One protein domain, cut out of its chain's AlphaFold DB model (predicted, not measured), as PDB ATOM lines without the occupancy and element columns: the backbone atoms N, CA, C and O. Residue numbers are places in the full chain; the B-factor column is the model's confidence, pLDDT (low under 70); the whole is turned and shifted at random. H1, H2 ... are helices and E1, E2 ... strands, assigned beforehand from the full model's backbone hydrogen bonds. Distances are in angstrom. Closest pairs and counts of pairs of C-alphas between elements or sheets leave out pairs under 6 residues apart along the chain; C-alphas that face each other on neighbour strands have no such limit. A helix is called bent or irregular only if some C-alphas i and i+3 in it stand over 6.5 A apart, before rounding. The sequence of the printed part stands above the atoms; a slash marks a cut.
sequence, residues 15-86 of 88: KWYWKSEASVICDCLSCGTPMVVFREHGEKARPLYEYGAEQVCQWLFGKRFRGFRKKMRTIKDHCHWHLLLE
ATOM      1  N   LYS A  15      20.374 104.319 133.019       96.75
ATOM      2  CA  LYS A  15      21.016 104.622 134.298       96.75
ATOM      3  C   LYS A  15      20.941 106.119 134.590       96.75
ATOM      4  O   LYS A  15      21.296 106.945 133.752       96.75
ATOM      5  N   TRP A  16      20.491 106.459 135.794       97.56
ATOM      6  CA  TRP A  16      20.502 107.823 136.315       97.56
ATOM      7  C   TRP A  16      21.629 107.963 137.329       97.56
ATOM      8  O   TRP A  16      21.790 107.126 138.213       97.56
ATOM      9  N   TYR A  17      22.398 109.034 137.197       97.88
ATOM     10  CA  TYR A  17      23.493 109.378 138.100       97.88
ATOM     11  C   TYR A  17      23.083 110.470 139.084       97.88
ATOM     12  O   TYR A  17      23.577 110.514 140.207       97.88
ATOM     13  N   TRP A  18      22.187 111.362 138.658       97.75
ATOM     14  CA  TRP A  18      21.751 112.500 139.454       97.75
ATOM     15  C   TRP A  18      20.368 112.986 139.042       97.75
ATOM     16  O   TRP A  18      20.009 112.959 137.863       97.75
ATOM     17  N   LYS A  19      19.620 113.497 140.020       97.31
ATOM     18  CA  LYS A  19      18.332 114.158 139.827       97.31
ATOM     19  C   LYS A  19      18.228 115.337 140.789       97.31
ATOM     20  O   LYS A  19      18.397 115.164 141.992       97.31
ATOM     21  N   SER A  20      17.889 116.507 140.268       95.69
ATOM     22  CA  SER A  20      17.526 117.684 141.059       95.69
ATOM     23  C   SER A  20      16.344 118.419 140.428       95.69
ATOM     24  O   SER A  20      15.809 117.989 139.407       95.69
ATOM     25  N   GLU A  21      15.957 119.553 141.013       93.50
ATOM     26  CA  GLU A  21      14.955 120.464 140.443       93.50
ATOM     27  C   GLU A  21      15.433 121.178 139.167       93.50
ATOM     28  O   GLU A  21      14.616 121.623 138.365       93.50
ATOM     29  N   ALA A  22      16.747 121.254 138.935       95.25
ATOM     30  CA  ALA A  22      17.314 121.931 137.769       95.25
ATOM     31  C   ALA A  22      17.582 120.973 136.598       95.25
ATOM     32  O   ALA A  22      17.306 121.299 135.440       95.25
ATOM     33  N   SER A  23      18.132 119.789 136.883       97.19
ATOM     34  CA  SER A  23      18.614 118.872 135.850       97.19
ATOM     35  C   SER A  23      18.609 117.407 136.285       97.19
ATOM     36  O   SER A  23      18.532 117.065 137.468       97.19
ATOM     37  N   VAL A  24      18.684 116.532 135.288       98.06
ATOM     38  CA  VAL A  24      18.896 115.090 135.435       98.06
ATOM     39  C   VAL A  24      20.162 114.718 134.674       98.06
ATOM     40  O   VAL A  24      20.373 115.214 133.567       98.06
ATOM     41  N   ILE A  25      20.993 113.855 135.256       98.31
ATOM     42  CA  ILE A  25      22.145 113.260 134.571       98.31
ATOM     43  C   ILE A  25      21.861 111.773 134.399       98.31
ATOM     44  O   ILE A  25      21.691 111.056 135.388       98.31
ATOM     45  N   CYS A  26      21.799 111.320 133.155       97.88
ATOM     46  CA  CYS A  26      21.474 109.943 132.797       97.88
ATOM     47  C   CYS A  26      22.165 109.528 131.499       97.88
ATOM     48  O   CYS A  26      22.637 110.377 130.747       97.88
ATOM     49  N   ASP A  27      22.209 108.231 131.215       97.44
ATOM     50  CA  ASP A  27      22.686 107.758 129.915       97.44
ATOM     51  C   ASP A  27      21.683 108.087 128.809       97.44
ATOM     52  O   ASP A  27      20.469 107.908 128.957       97.44
ATOM     53  N   CYS A  28      22.188 108.545 127.667       95.12
ATOM     54  CA  CYS A  28      21.376 108.730 126.475       95.12
ATOM     55  C   CYS A  28      20.935 107.372 125.924       95.12
ATOM     56  O   CYS A  28      21.770 106.550 125.552       95.12
ATOM     57  N   LEU A  29      19.623 107.164 125.788       93.44
ATOM     58  CA  LEU A  29      19.057 105.911 125.281       93.44
ATOM     59  C   LEU A  29      19.597 105.531 123.892       93.44
ATOM     60  O   LEU A  29      19.810 104.358 123.614       93.44
ATOM     61  N   SER A  30      19.837 106.516 123.020       92.50
ATOM     62  CA  SER A  30      20.248 106.261 121.634       92.50
ATOM     63  C   SER A  30      21.743 106.003 121.447       92.50
ATOM     64  O   SER A  30      22.120 105.422 120.435       92.50
ATOM     65  N   CYS A  31      22.608 106.486 122.344       93.25
ATOM     66  CA  CYS A  31      24.063 106.391 122.144       93.25
ATOM     67  C   CYS A  31      24.861 105.917 123.360       93.25
ATOM     68  O   CYS A  31      26.073 105.778 123.255       93.25
ATOM     69  N   GLY A  32      24.218 105.694 124.508       93.94
ATOM     70  CA  GLY A  32      24.856 105.218 125.737       93.94
ATOM     71  C   GLY A  32      25.755 106.239 126.440       93.94
ATOM     72  O   GLY A  32      26.134 106.018 127.581       93.94
ATOM     73  N   THR A  33      26.090 107.369 125.808       95.31
ATOM     74  CA  THR A  33      26.880 108.428 126.448       95.31
ATOM     75  C   THR A  33      26.055 109.127 127.536       95.31
ATOM     76  O   THR A  33      24.922 109.534 127.245       95.31
ATOM     77  N   PRO A  34      26.615 109.360 128.738       97.62
ATOM     78  CA  PRO A  34      25.980 110.197 129.744       97.62
ATOM     79  C   PRO A  34      25.619 111.573 129.183       97.62
ATOM     80  O   PRO A  34      26.367 112.173 128.408       97.62
ATOM     81  N   MET A  35      24.472 112.100 129.583       97.56
ATOM     82  CA  MET A  35      24.006 113.428 129.215       97.56
ATOM     83  C   MET A  35      23.386 114.137 130.411       97.56
ATOM     84  O   MET A  35      22.838 113.506 131.315       97.56
ATOM     85  N   VAL A  36      23.447 115.464 130.390       98.12
ATOM     86  CA  VAL A  36      22.617 116.315 131.235       98.12
ATOM     87  C   VAL A  36      21.367 116.714 130.458       98.12
ATOM     88  O   VAL A  36      21.459 117.186 129.326       98.12
ATOM     89  N   VAL A  37      20.204 116.552 131.080       97.50
ATOM     90  CA  VAL A  37      18.911 117.041 130.592       97.50
ATOM     91  C   VAL A  37      18.415 118.104 131.564       97.50
ATOM     92  O   VAL A  37      18.230 117.827 132.753       97.50
ATOM     93  N   PHE A  38      18.199 119.327 131.084       97.38
ATOM     94  CA  PHE A  38      17.639 120.399 131.909       97.38
ATOM     95  C   PHE A  38      16.123 120.240 132.014       97.38
ATOM     96  O   PHE A  38      15.476 119.847 131.050       97.38
ATOM     97  N   ARG A  39      15.538 120.493 133.189       94.62
ATOM     98  CA  ARG A  39      14.106 120.204 133.420       94.62
ATOM     99  C   ARG A  39      13.170 121.209 132.754       94.62
ATOM    100  O   ARG A  39      12.038 120.867 132.411       94.62
ATOM    101  N   GLU A  40      13.630 122.440 132.566       94.38
ATOM    102  CA  GLU A  40      12.883 123.453 131.827       94.38
ATOM    103  C   GLU A  40      12.928 123.158 130.326       94.38
ATOM    104  O   GLU A  40      13.990 122.927 129.754       94.38
ATOM    105  N   HIS A  41      11.759 123.179 129.687       95.19
ATOM    106  CA  HIS A  41      11.669 123.049 128.237       95.19
ATOM    107  C   HIS A  41      12.121 124.347 127.568       95.19
ATOM    108  O   HIS A  41      11.715 125.433 127.986       95.19
ATOM    109  N   GLY A  42      12.905 124.220 126.506       94.00
ATOM    110  CA  GLY A  42      13.513 125.330 125.785       94.00
ATOM    111  C   GLY A  42      14.900 124.951 125.284       94.00
ATOM    112  O   GLY A  42      15.492 123.978 125.738       94.00
ATOM    113  N   GLU A  43      15.441 125.725 124.350       92.81
ATOM    114  CA  GLU A  43      16.718 125.411 123.692       92.81
ATOM    115  C   GLU A  43      17.950 125.740 124.551       92.81
ATOM    116  O   GLU A  43      19.055 125.262 124.285       92.81
ATOM    117  N   LYS A  44      17.767 126.562 125.589       93.44
ATOM    118  CA  LYS A  44      18.831 127.059 126.465       93.44
ATOM    119  C   LYS A  44      18.489 126.785 127.920       93.44
ATOM    120  O   LYS A  44      17.345 126.950 128.335       93.44
ATOM    121  N   ALA A  45      19.505 126.422 128.687       93.62
ATOM    122  CA  ALA A  45      19.417 126.359 130.131       93.62
ATOM    123  C   ALA A  45      19.696 127.738 130.741       93.62
ATOM    124  O   ALA A  45      20.285 128.622 130.117       93.62
ATOM    125  N   ARG A  46      19.272 127.933 131.991       94.88
ATOM    126  CA  ARG A  46      19.671 129.116 132.761       94.88
ATOM    127  C   ARG A  46      21.158 128.995 133.121       94.88
ATOM    128  O   ARG A  46      21.545 127.914 133.563       94.88
ATOM    129  N   PRO A  47      21.962 130.075 133.064       95.94
ATOM    130  CA  PRO A  47      23.396 130.021 133.381       95.94
ATOM    131  C   PRO A  47      23.725 129.352 134.724       95.94
ATOM    132  O   PRO A  47      24.667 128.573 134.820       95.94
ATOM    133  N   LEU A  48      22.900 129.586 135.751       96.50
ATOM    134  CA  LEU A  48      23.049 128.947 137.062       96.50
ATOM    135  C   LEU A  48      22.884 127.419 137.004       96.50
ATOM    136  O   LEU A  48      23.589 126.692 137.702       96.50
ATOM    137  N   TYR A  49      21.962 126.922 136.178       96.81
ATOM    138  CA  TYR A  49      21.756 125.486 135.989       96.81
ATOM    139  C   TYR A  49      22.882 124.872 135.162       96.81
ATOM    140  O   TYR A  49      23.285 123.752 135.465       96.81
ATOM    141  N   GLU A  50      23.418 125.601 134.176       96.88
ATOM    142  CA  GLU A  50      24.608 125.175 133.427       96.88
ATOM    143  C   GLU A  50      25.788 124.949 134.377       96.88
ATOM    144  O   GLU A  50      26.363 123.862 134.398       96.88
ATOM    145  N   TYR A  51      26.080 125.949 135.214       97.19
ATOM    146  CA  TYR A  51      27.157 125.883 136.198       97.19
ATOM    147  C   TYR A  51      26.943 124.738 137.196       97.19
ATOM    148  O   TYR A  51      27.830 123.915 137.406       97.19
ATOM    149  N   GLY A  52      25.738 124.621 137.766       97.56
ATOM    150  CA  GLY A  52      25.417 123.535 138.692       97.56
ATOM    151  C   GLY A  52      25.562 122.146 138.060       97.56
ATOM    152  O   GLY A  52      26.112 121.241 138.686       97.56
ATOM    153  N   ALA A  53      25.124 121.974 136.811       97.81
ATOM    154  CA  ALA A  53      25.298 120.723 136.079       97.81
ATOM    155  C   ALA A  53      26.776 120.382 135.867       97.81
ATOM    156  O   ALA A  53      27.154 119.221 136.023       97.81
ATOM    157  N   GLU A  54      27.607 121.373 135.546       98.00
ATOM    158  CA  GLU A  54      29.047 121.183 135.387       98.00
ATOM    159  C   GLU A  54      29.703 120.709 136.688       98.00
ATOM    160  O   GLU A  54      30.410 119.702 136.677       98.00
ATOM    161  N   GLN A  55      29.387 121.349 137.820       98.31
ATOM    162  CA  GLN A  55      29.907 120.951 139.132       98.31
ATOM    163  C   GLN A  55      29.502 119.517 139.504       98.31
ATOM    164  O   GLN A  55      30.327 118.737 139.981       98.31
ATOM    165  N   VAL A  56      28.244 119.141 139.254       98.38
ATOM    166  CA  VAL A  56      27.770 117.776 139.524       98.38
ATOM    167  C   VAL A  56      28.450 116.767 138.593       98.38
ATOM    168  O   VAL A  56      28.842 115.697 139.049       98.38
ATOM    169  N   CYS A  57      28.651 117.093 137.312       98.25
ATOM    170  CA  CYS A  57      29.371 116.214 136.384       98.25
ATOM    171  C   CYS A  57      30.841 116.037 136.792       98.25
ATOM    172  O   CYS A  57      31.342 114.914 136.783       98.25
ATOM    173  N   GLN A  58      31.517 117.114 137.205       98.00
ATOM    174  CA  GLN A  58      32.875 117.040 137.748       98.00
ATOM    175  C   GLN A  58      32.933 116.152 138.995       98.00
ATOM    176  O   GLN A  58      33.851 115.350 139.127       98.00
ATOM    177  N   TRP A  59      31.947 116.243 139.888       98.12
ATOM    178  CA  TRP A  59      31.885 115.396 141.079       98.12
ATOM    179  C   TRP A  59      31.633 113.916 140.746       98.12
ATOM    180  O   TRP A  59      32.315 113.045 141.279       98.12
ATOM    181  N   LEU A  60      30.697 113.626 139.836       97.88
ATOM    182  CA  LEU A  60      30.317 112.258 139.463       97.88
ATOM    183  C   LEU A  60      31.381 111.525 138.639       97.88
ATOM    184  O   LEU A  60      31.605 110.334 138.841       97.88
ATOM    185  N   PHE A  61      31.987 112.214 137.671       97.00
ATOM    186  CA  PHE A  61      32.882 111.604 136.680       97.00
ATOM    187  C   PHE A  61      34.352 111.991 136.892       97.00
ATOM    188  O   PHE A  61      35.243 111.432 136.245       97.00
ATOM    189  N   GLY A  62      34.632 112.916 137.812       96.44
ATOM    190  CA  GLY A  62      35.980 113.287 138.225       96.44
ATOM    191  C   GLY A  62      36.866 113.684 137.051       96.44
ATOM    192  O   GLY A  62      36.475 114.431 136.154       96.44
ATOM    193  N   LYS A  63      38.078 113.118 137.038       95.75
ATOM    194  CA  LYS A  63      39.093 113.380 136.011       95.75
ATOM    195  C   LYS A  63      38.685 112.946 134.607       95.75
ATOM    196  O   LYS A  63      39.323 113.411 133.671       95.75
ATOM    197  N   ARG A  64      37.664 112.097 134.452       96.62
ATOM    198  CA  ARG A  64      37.182 111.668 133.134       96.62
ATOM    199  C   ARG A  64      36.352 112.749 132.458       96.62
ATOM    200  O   ARG A  64      36.248 112.745 131.241       96.62
ATOM    201  N   PHE A  65      35.767 113.679 133.211       97.81
ATOM    202  CA  PHE A  65      34.943 114.733 132.637       97.81
ATOM    203  C   PHE A  65      35.793 115.773 131.895       97.81
ATOM    204  O   PHE A  65      36.747 116.334 132.440       97.81
ATOM    205  N   ARG A  66      35.433 116.036 130.635       97.50
ATOM    206  CA  ARG A  66      36.097 117.015 129.755       97.50
ATOM    207  C   ARG A  66      35.183 118.142 129.292       97.50
ATOM    208  O   ARG A  66      35.615 119.008 128.539       97.50
ATOM    209  N   GLY A  67      33.932 118.147 129.740       97.25
ATOM    210  CA  GLY A  67      32.943 119.154 129.378       97.25
ATOM    211  C   GLY A  67      31.769 118.560 128.610       97.25
ATOM    212  O   GLY A  67      31.405 117.396 128.779       97.25
ATOM    213  N   PHE A  68      31.158 119.378 127.756       97.44
ATOM    214  CA  PHE A  68      29.886 119.059 127.117       97.44
ATOM    215  C   PHE A  68      29.923 119.228 125.602       97.44
ATOM    216  O   PHE A  68      30.399 120.232 125.070       97.44
ATOM    217  N   ARG A  69      29.265 118.306 124.900       96.19
ATOM    218  CA  ARG A  69      28.841 118.491 123.513       96.19
ATOM    219  C   ARG A  69      27.420 119.053 123.495       96.19
ATOM    220  O   ARG A  69      26.448 118.305 123.609       96.19
ATOM    221  N   LYS A  70      27.306 120.368 123.282       94.62
ATOM    222  CA  LYS A  70      26.025 121.103 123.318       94.62
ATOM    223  C   LYS A  70      25.165 120.993 122.043       94.62
ATOM    224  O   LYS A  70      24.063 121.526 121.992       94.62
ATOM    225  N   LYS A  71      25.643 120.306 120.997       91.38
ATOM    226  CA  LYS A  71      24.898 120.137 119.736       91.38
ATOM    227  C   LYS A  71      23.775 119.104 119.896       91.38
ATOM    228  O   LYS A  71      24.044 117.901 119.901       91.38
ATOM    229  N   MET A  72      22.534 119.581 119.963       90.12
ATOM    230  CA  MET A  72      21.322 118.754 119.967       90.12
ATOM    231  C   MET A  72      21.069 118.147 118.575       90.12
ATOM    232  O   MET A  72      21.302 118.800 117.554       90.12
ATOM    233  N   ARG A  73      20.634 116.879 118.524       84.62
ATOM    234  CA  ARG A  73      20.414 116.139 117.263       84.62
ATOM    235  C   ARG A  73      18.932 115.885 116.993       84.62
ATOM    236  O   ARG A  73      18.374 116.532 116.110       84.62
ATOM    237  N   THR A  74      18.325 114.964 117.740       87.31
ATOM    238  CA  THR A  74      16.944 114.504 117.514       87.31
ATOM    239  C   THR A  74      15.925 115.458 118.130       87.31
ATOM    240  O   THR A  74      15.066 115.975 117.426       87.31
ATOM    241  N   ILE A  75      16.067 115.760 119.423       89.50
ATOM    242  CA  ILE A  75      15.166 116.652 120.164       89.50
ATOM    243  C   ILE A  75      15.820 118.030 120.227       89.50
ATOM    244  O   ILE A  75      16.722 118.263 121.026       89.50
ATOM    245  N   LYS A  76      15.445 118.920 119.309       91.94
ATOM    246  CA  LYS A  76      16.133 120.212 119.126       91.94
ATOM    247  C   LYS A  76      15.565 121.341 119.983       91.94
ATOM    248  O   LYS A  76      16.241 122.344 120.156       91.94
ATOM    249  N   ASP A  77      14.359 121.166 120.511       93.06
ATOM    250  CA  ASP A  77      13.606 122.169 121.270       93.06
ATOM    251  C   ASP A  77      13.711 121.989 122.796       93.06
ATOM    252  O   ASP A  77      13.099 122.736 123.558       93.06
ATOM    253  N   HIS A  78      14.505 121.020 123.262       95.62
ATOM    254  CA  HIS A  78      14.713 120.754 124.685       95.62
ATOM    255  C   HIS A  78      16.198 120.619 125.009       95.62
ATOM    256  O   HIS A  78      16.864 119.685 124.558       95.62
ATOM    257  N   CYS A  79      16.699 121.524 125.848       96.69
ATOM    258  CA  CYS A  79      18.108 121.645 126.186       96.69
ATOM    259  C   CYS A  79      18.627 120.389 126.893       96.69
ATOM    260  O   CYS A  79      18.230 120.048 128.011       96.69
ATOM    261  N   HIS A  80      19.554 119.710 126.229       97.06
ATOM    262  CA  HIS A  80      20.306 118.598 126.782       97.06
ATOM    263  C   HIS A  80      21.685 118.562 126.138       97.06
ATOM    264  O   HIS A  80      21.833 118.858 124.947       97.06
ATOM    265  N   TRP A  81      22.699 118.175 126.901       97.69
ATOM    266  CA  TRP A  81      24.060 118.067 126.390       97.69
ATOM    267  C   TRP A  81      24.668 116.733 126.764       97.69
ATOM    268  O   TRP A  81      24.577 116.286 127.903       97.69
ATOM    269  N   HIS A  82      25.337 116.119 125.797       97.38
ATOM    270  CA  HIS A  82      26.092 114.901 126.053       97.38
ATOM    271  C   HIS A  82      27.409 115.265 126.732       97.38
ATOM    272  O   HIS A  82      28.050 116.249 126.346       97.38
ATOM    273  N   LEU A  83      27.814 114.477 127.719       97.62
ATOM    274  CA  LEU A  83      29.111 114.618 128.358       97.62
ATOM    275  C   LEU A  83      30.202 114.180 127.377       97.62
ATOM    276  O   LEU A  83      30.032 113.243 126.596       97.62
ATOM    277  N   LEU A  84      31.325 114.885 127.421       97.31
ATOM    278  CA  LEU A  84      32.582 114.439 126.841       97.31
ATOM    279  C   LEU A  84      33.374 113.797 127.972       97.31
ATOM    280  O   LEU A  84      33.733 114.477 128.937       97.31
ATOM    281  N   LEU A  85      33.582 112.489 127.871       96.19
ATOM    282  CA  LEU A  85      34.376 111.725 128.819       96.19
ATOM    283  C   LEU A  85      35.643 111.231 128.123       96.19
ATOM    284  O   LEU A  85      35.589 110.887 126.945       96.19
ATOM    285  N   GLU A  86      36.761 111.213 128.840       92.81
ATOM    286  CA  GLU A  86      37.906 110.402 128.430       92.81
ATOM    287  C   GLU A  86      37.598 108.918 128.649       92.81
ATOM    288  O   GLU A  86      37.029 108.529 129.684       92.81
TER     289      GLU A  86
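AT A GLANCE: This is residues 15 to 86 of the 88 residues of an uncharacterized protein of Marinobacter sp (UniProt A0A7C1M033). What is the shape? One strongly twisted antiparallel sheet, E1 E2 E3 E5 E4, has helix H1 over one face, in two layers. What builds it? The printed part has 72 residues, with E1, E2, E3, H1, E4, E5 along the chain, a mixed class. How large? It is compact, radius of gyration of the C-alphas 11.1 A, spanning 30 by 26 by 19 A.

HOW THE PARTS SIT: How do strands pair? E1, residues 16 to 19, E2, 23 to 27, and E3, 34 to 38, form a meander, each the antiparallel neighbour of the one before; N 17 and O 25 are 2.8 A apart, N 24 and O 37 2.9 A. E5, residues 80 to 85, neighbours E3, N 36 to O 81 2.9 A, and E4, residues 65 to 69, N 66 to O 84 2.9 A. Where is the helix? H1, residues 47 to 64, is on the sheet; its closest C-alphas to E3, Ala 53 and Val 36, are 7.1 A apart. E3, H1, E4 form a split strand-helix-strand unit, E5 between the strands, its crossover right-handed. Within hydrogen-bond range are 12 of 14 O i to N i+4 pairs in H1.

IN THESE COORDINATES: Where are the anchors? C-alpha 16 is at (20.502, 107.823, 136.315), C-alpha 85 at (34.376, 111.725, 128.819). How long are the longer elements? H1 measures 23.0 A, irregular, C-alphas 60 and 63 being 9.5 A apart; E5 measures 15.8 A.

THE WHOLE: Which C-alphas are farthest apart? Those of Lys 63 and Asp 77, 30.7 A. Any cut or low confidence? The printed part has no cut, and no printed residue is under 70 in pLDDT.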